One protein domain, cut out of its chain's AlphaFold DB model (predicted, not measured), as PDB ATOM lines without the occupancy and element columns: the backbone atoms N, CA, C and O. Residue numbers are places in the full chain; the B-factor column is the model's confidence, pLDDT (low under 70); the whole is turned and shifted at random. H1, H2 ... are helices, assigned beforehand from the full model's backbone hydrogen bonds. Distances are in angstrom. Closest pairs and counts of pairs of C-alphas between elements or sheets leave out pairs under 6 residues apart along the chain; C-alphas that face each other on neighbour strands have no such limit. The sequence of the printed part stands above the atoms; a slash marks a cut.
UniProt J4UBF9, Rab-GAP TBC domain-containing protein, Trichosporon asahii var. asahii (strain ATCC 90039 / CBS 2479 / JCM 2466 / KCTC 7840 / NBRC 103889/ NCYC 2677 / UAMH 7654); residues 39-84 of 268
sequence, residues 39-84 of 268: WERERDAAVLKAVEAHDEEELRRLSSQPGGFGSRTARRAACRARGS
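What this domain is: This is residues 39 to 84 of the 268 residues of the protein "Rab-GAP TBC domain-containing protein" of Trichosporon asahii var. asahii (strain ATCC 90039 / CBS 2479 / JCM 2466 / KCTC 7840 / NBRC 103889/ NCYC 2677 / UAMH 7654) (UniProt J4UBF9). Three helices lie side by side as a small bundle, their centres making a triangle, with H2 running against H1 and H3. The 46 printed residues hold H1, H2 and H3 in that order, with no named strand: the class is all helix. The whole is compact, with a radius of gyration of the C-alphas of 9.1 A and spans of 27 by 18 by 14 A.

How they stand to each other: H1, residues 39 to 52, and H2, residues 56 to 63, form a helical hairpin: they touch, closest at the C-alphas of Ala 50 and Leu 59, 6.2 A apart, at a shallow tilt of 17 degrees, opposite ways. H3, residues 72 to 83, touches H1, closest at the C-alphas of Asp 44 and Ala 74, 5.3 A, at a shallow tilt of 24 degrees, the same way. H2 and H3 are close but not clearly touching; their closest C-alphas, of Leu 59 and Ala 78, are 7.2 A apart. In H1, H2 and H3 every O i to N i+4 pair is within hydrogen-bond range.

Where its parts are: H1 begins at C-alpha 39 (228.679, 318.851, 187.044) and is 20.0 A long; H2 is 10.3 A. H3, 16.2 A, ends at C-alpha 83 (248.027, 304.749, 176.771).

The domain as a whole: The farthest C-alphas, Trp 39 and Ser 84, are 27.7 A apart. The printed part has no cut; the link H1 to H2 is tight, H2 to H3 short. Residues 83 to 84 have pLDDT under 70.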
ATOM      1  N   TRP A  39     228.486 320.286 187.249       91.62
ATOM      2  CA  TRP A  39     228.679 318.851 187.044       91.62
ATOM      3  C   TRP A  39     229.962 318.520 186.262       91.62
ATOM      4  O   TRP A  39     230.584 317.497 186.528       91.62
ATOM      5  N   GLU A  40     230.369 319.362 185.300       93.50
ATOM      6  CA  GLU A  40     231.566 319.120 184.480       93.50
ATOM      7  C   GLU A  40     232.834 319.391 185.298       93.50
ATOM      8  O   GLU A  40     233.774 318.608 185.230       93.50
ATOM      9  N   ARG A  41     232.837 320.413 186.168       92.06
ATOM     10  CA  ARG A  41     233.955 320.645 187.105       92.06
ATOM     11  C   ARG A  41     234.121 319.509 188.112       92.06
ATOM     12  O   ARG A  41     235.240 319.070 188.366       92.06
ATOM     13  N   GLU A  42     233.017 319.035 188.683       93.69
ATOM     14  CA  GLU A  42     233.025 317.896 189.606       93.69
ATOM     15  C   GLU A  42     233.504 316.619 188.906       93.69
ATOM     16  O   GLU A  42     234.311 315.869 189.459       93.69
ATOM     17  N   ARG A  43     233.063 316.403 187.656       95.31
ATOM     18  CA  ARG A  43     233.523 315.290 186.820       95.31
ATOM     19  C   ARG A  43     235.022 315.364 186.571       95.31
ATOM     20  O   ARG A  43     235.705 314.366 186.773       95.31
ATOM     21  N   ASP A  44     235.521 316.522 186.153       95.12
ATOM     22  CA  ASP A  44     236.934 316.730 185.855       95.12
ATOM     23  C   ASP A  44     237.804 316.440 187.083       95.12
ATOM     24  O   ASP A  44     238.784 315.705 186.980       95.12
ATOM     25  N   ALA A  45     237.409 316.938 188.258       95.38
ATOM     26  CA  ALA A  45     238.115 316.671 189.509       95.38
ATOM     27  C   ALA A  45     238.143 315.171 189.854       95.38
ATOM     28  O   ALA A  45     239.191 314.641 190.227       95.38
ATOM     29  N   ALA A  46     237.018 314.465 189.686       95.88
ATOM     30  CA  ALA A  46     236.950 313.022 189.916       95.88
ATOM     31  C   ALA A  46     237.836 312.234 188.937       95.88
ATOM     32  O   ALA A  46     238.529 311.305 189.345       95.88
ATOM     33  N   VAL A  47     237.856 312.627 187.659       96.31
ATOM     34  CA  VAL A  47     238.706 311.997 186.639       96.31
ATOM     35  C   VAL A  47     240.180 312.205 186.952       96.31
ATOM     36  O   VAL A  47     240.937 311.241 186.920       96.31
ATOM     37  N   LEU A  48     240.597 313.429 187.278       95.50
ATOM     38  CA  LEU A  48     241.992 313.723 187.610       95.50
ATOM     39  C   LEU A  48     242.451 312.949 188.851       95.50
ATOM     40  O   LEU A  48     243.528 312.361 188.828       95.50
ATOM     41  N   LYS A  49     241.598 312.857 189.878       96.56
ATOM     42  CA  LYS A  49     241.864 312.040 191.068       96.56
ATOM     43  C   LYS A  49     242.018 310.553 190.728       96.56
ATOM     44  O   LYS A  49     242.931 309.905 191.227       96.56
ATOM     45  N   ALA A  50     241.144 310.008 189.882       95.88
ATOM     46  CA  ALA A  50     241.228 308.610 189.460       95.88
ATOM     47  C   ALA A  50     242.474 308.338 188.596       95.88
ATOM     48  O   ALA A  50     243.089 307.284 188.724       95.88
ATOM     49  N   VAL A  51     242.877 309.298 187.754       94.94
ATOM     50  CA  VAL A  51     244.132 309.234 186.987       94.94
ATOM     51  C   VAL A  51     245.343 309.190 187.915       94.94
ATOM     52  O   VAL A  51     246.199 308.331 187.733       94.94
ATOM     53  N   GLU A  52     245.403 310.077 188.908       94.38
ATOM     54  CA  GLU A  52     246.495 310.125 189.889       94.38
ATOM     55  C   GLU A  52     246.574 308.842 190.730       94.38
ATOM     56  O   GLU A  52     247.659 308.336 191.000       94.38
ATOM     57  N   ALA A  53     245.422 308.270 191.084       94.44
ATOM     58  CA  ALA A  53     245.335 307.012 191.820       94.44
ATOM     59  C   ALA A  53     245.545 305.754 190.950       94.44
ATOM     60  O   ALA A  53     245.527 304.649 191.490       94.44
ATOM     61  N   HIS A  54     245.709 305.894 189.627       92.31
ATOM     62  CA  HIS A  54     245.706 304.781 188.666       92.31
ATOM     63  C   HIS A  54     244.475 303.857 188.794       92.31
ATOM     64  O   HIS A  54     244.553 302.649 188.565       92.31
ATOM     65  N   ASP A  55     243.320 304.426 189.148       94.69
ATOM     66  CA  ASP A  55     242.076 303.691 189.378       94.69
ATOM     67  C   ASP A  55     241.320 303.464 188.056       94.69
ATOM     68  O   ASP A  55     240.475 304.255 187.620       94.69
ATOM     69  N   GLU A  56     241.655 302.368 187.372       91.88
ATOM     70  CA  GLU A  56     241.033 302.011 186.095       91.88
ATOM     71  C   GLU A  56     239.536 301.697 186.205       91.88
ATOM     72  O   GLU A  56     238.789 301.902 185.239       91.88
ATOM     73  N   GLU A  57     239.087 301.172 187.347       94.00
ATOM     74  CA  GLU A  57     237.685 300.828 187.557       94.00
ATOM     75  C   GLU A  57     236.846 302.096 187.670       94.00
ATOM     76  O   GLU A  57     235.827 302.227 186.980       94.00
ATOM     77  N   GLU A  58     237.326 303.075 188.436       94.88
ATOM     78  CA  GLU A  58     236.671 304.368 188.542       94.88
ATOM     79  C   GLU A  58     236.696 305.111 187.205       94.88
ATOM     80  O   GLU A  58     235.659 305.608 186.760       94.88
ATOM     81  N   LEU A  59     237.817 305.110 186.474       95.00
ATOM     82  CA  LEU A  59     237.859 305.688 185.125       95.00
ATOM     83  C   LEU A  59     236.849 305.020 184.181       95.00
ATOM     84  O   LEU A  59     236.177 305.704 183.404       95.00
ATOM     85  N   ARG A  60     236.687 303.693 184.252       94.12
ATOM     86  CA  ARG A  60     235.668 302.975 183.475       94.12
ATOM     87  C   ARG A  60     234.267 303.432 183.876       94.12
ATOM     88  O   ARG A  60     233.482 303.794 182.993       94.12
ATOM     89  N   ARG A  61     233.972 303.488 185.177       96.00
ATOM     90  CA  ARG A  61     232.677 303.930 185.708       96.00
ATOM     91  C   ARG A  61     232.358 305.362 185.277       96.00
ATOM     92  O   ARG A  61     231.284 305.593 184.726       96.00
ATOM     93  N   LEU A  62     233.288 306.302 185.457       95.38
ATOM     94  CA  LEU A  62     233.142 307.707 185.062       95.38
ATOM     95  C   LEU A  62     232.910 307.843 183.549       95.38
ATOM     96  O   LEU A  62     232.028 308.591 183.137       95.38
ATOM     97  N   SER A  63     233.630 307.076 182.720       94.44
ATOM     98  CA  SER A  63     233.486 307.124 181.255       94.44
ATOM     99  C   SER A  63     232.105 306.702 180.745       94.44
ATOM    100  O   SER A  63     231.686 307.154 179.682       94.44
ATOM    101  N   SER A  64     231.404 305.850 181.499       95.12
ATOM    102  CA  SER A  64     230.088 305.314 181.130       95.12
ATOM    103  C   SER A  64     228.913 306.220 181.512       95.12
ATOM    104  O   SER A  64     227.786 305.978 181.085       95.12
ATOM    105  N   GLN A  65     229.153 307.258 182.316       94.12
ATOM    106  CA  GLN A  65     228.102 308.160 182.783       94.12
ATOM    107  C   GLN A  65     227.738 309.211 181.724       94.12
ATOM    108  O   GLN A  65     228.549 309.501 180.841       94.12
ATOM    109  N   PRO A  66     226.542 309.826 181.804       92.25
ATOM    110  CA  PRO A  66     226.185 310.948 180.940       92.25
ATOM    111  C   PRO A  66     227.259 312.043 180.975       92.25
ATOM    112  O   PRO A  66     227.689 312.472 182.045       92.25
ATOM    113  N   GLY A  67     227.717 312.469 179.795       88.12
ATOM    114  CA  GLY A  67     228.822 313.427 179.651       88.12
ATOM    115  C   GLY A  67     230.232 312.817 179.703       88.12
ATOM    116  O   GLY A  67     231.208 313.529 179.460       88.12
ATOM    117  N   GLY A  68     230.359 311.510 179.956       92.88
ATOM    118  CA  GLY A  68     231.624 310.777 179.984       92.88
ATOM    119  C   GLY A  68     232.638 311.389 180.953       92.88
ATOM    120  O   GLY A  68     232.313 311.734 182.086       92.88
ATOM    121  N   PHE A  69     233.875 311.571 180.487       92.56
ATOM    122  CA  PHE A  69     234.953 312.172 181.281       92.56
ATOM    123  C   PHE A  69     234.835 313.689 181.502       92.56
ATOM    124  O   PHE A  69     235.740 314.253 182.096       92.56
ATOM    125  N   GLY A  70     233.775 314.359 181.042       91.62
ATOM    126  CA  GLY A  70     233.659 315.814 181.181       91.62
ATOM    127  C   GLY A  70     234.466 316.542 180.109       91.62
ATOM    128  O   GLY A  70     234.279 316.273 178.912       91.62
ATOM    129  N   SER A  71     235.355 317.444 180.518       92.00
ATOM    130  CA  SER A  71     236.053 318.359 179.614       92.00
ATOM    131  C   SER A  71     237.086 317.670 178.718       92.00
ATOM    132  O   SER A  71     237.469 316.508 178.897       92.00
ATOM    133  N   ARG A  72     237.588 318.410 177.718       90.38
ATOM    134  CA  ARG A  72     238.701 317.950 176.870       90.38
ATOM    135  C   ARG A  72     239.945 317.656 177.713       90.38
ATOM    136  O   ARG A  72     240.615 316.665 177.452       90.38
ATOM    137  N   THR A  73     240.228 318.457 178.737       90.56
ATOM    138  CA  THR A  73     241.390 318.269 179.616       90.56
ATOM    139  C   THR A  73     241.298 316.954 180.387       90.56
ATOM    140  O   THR A  73     242.239 316.160 180.357       90.56
ATOM    141  N   ALA A  74     240.139 316.659 180.981       92.69
ATOM    142  CA  ALA A  74     239.914 315.411 181.707       92.69
ATOM    143  C   ALA A  74     239.977 314.175 180.788       92.69
ATOM    144  O   ALA A  74     240.646 313.193 181.113       92.69
ATOM    145  N   ARG A  75     239.377 314.238 179.586       92.38
ATOM    146  CA  ARG A  75     239.480 313.161 178.575       92.38
ATOM    147  C   ARG A  75     240.929 312.844 178.218       92.38
ATOM    148  O   ARG A  75     241.283 311.679 178.060       92.38
ATOM    149  N   ARG A  76     241.765 313.871 178.084       90.81
ATOM    150  CA  ARG A  76     243.179 313.720 177.723       90.81
ATOM    151  C   ARG A  76     243.992 313.094 178.832       90.81
ATOM    152  O   ARG A  76     244.748 312.171 178.546       90.81
ATOM    153  N   ALA A  77     243.803 313.556 180.066       91.19
ATOM    154  CA  ALA A  77     244.434 312.960 181.234       91.19
ATOM    155  C   ALA A  77     244.078 311.466 181.338       91.19
ATOM    156  O   ALA A  77     244.971 310.621 181.389       91.19
ATOM    157  N   ALA A  78     242.787 311.129 181.233       91.12
ATOM    158  CA  ALA A  78     242.315 309.745 181.272       91.12
ATOM    159  C   ALA A  78     242.858 308.886 180.116       91.12
ATOM    160  O   ALA A  78     243.248 307.737 180.318       91.12
ATOM    161  N   CYS A  79     242.899 309.418 178.890       85.94
ATOM    162  CA  CYS A  79     243.436 308.676 177.749       85.94
ATOM    163  C   CYS A  79     244.952 308.465 177.840       85.94
ATOM    164  O   CYS A  79     245.405 307.374 177.505       85.94
ATOM    165  N   ARG A  80     245.720 309.455 178.317       85.00
ATOM    166  CA  ARG A  80     247.167 309.310 178.547       85.00
ATOM    167  C   ARG A  80     247.467 308.239 179.579       85.00
ATOM    168  O   ARG A  80     248.268 307.358 179.302       85.00
ATOM    169  N   ALA A  81     246.761 308.263 180.707       83.75
ATOM    170  CA  ALA A  81     246.948 307.289 181.777       83.75
ATOM    171  C   ALA A  81     246.795 305.834 181.297       83.75
ATOM    172  O   ALA A  81     247.536 304.965 181.735       83.75
ATOM    173  N   ARG A  82     245.878 305.573 180.354       73.12
ATOM    174  CA  ARG A  82     245.666 304.232 179.774       73.12
ATOM    175  C   ARG A  82     246.574 303.901 178.586       73.12
ATOM    176  O   ARG A  82     246.713 302.732 178.244       73.12
ATOM    177  N   GLY A  83     247.099 304.915 177.896       61.44
ATOM    178  CA  GLY A  83     248.027 304.749 176.771       61.44
ATOM    179  C   GLY A  83     249.458 304.471 177.230       61.44
ATOM    180  O   GLY A  83     250.197 303.774 176.540       61.44
ATOM    181  N   SER A  84     249.813 304.965 178.417       56.41
ATOM    182  CA  SER A  84     251.070 304.691 179.105       56.41
ATOM    183  C   SER A  84     250.994 303.355 179.845       56.41
ATOM    184  O   SER A  84     250.942 303.318 181.070       56.41
TER     185      SER A  84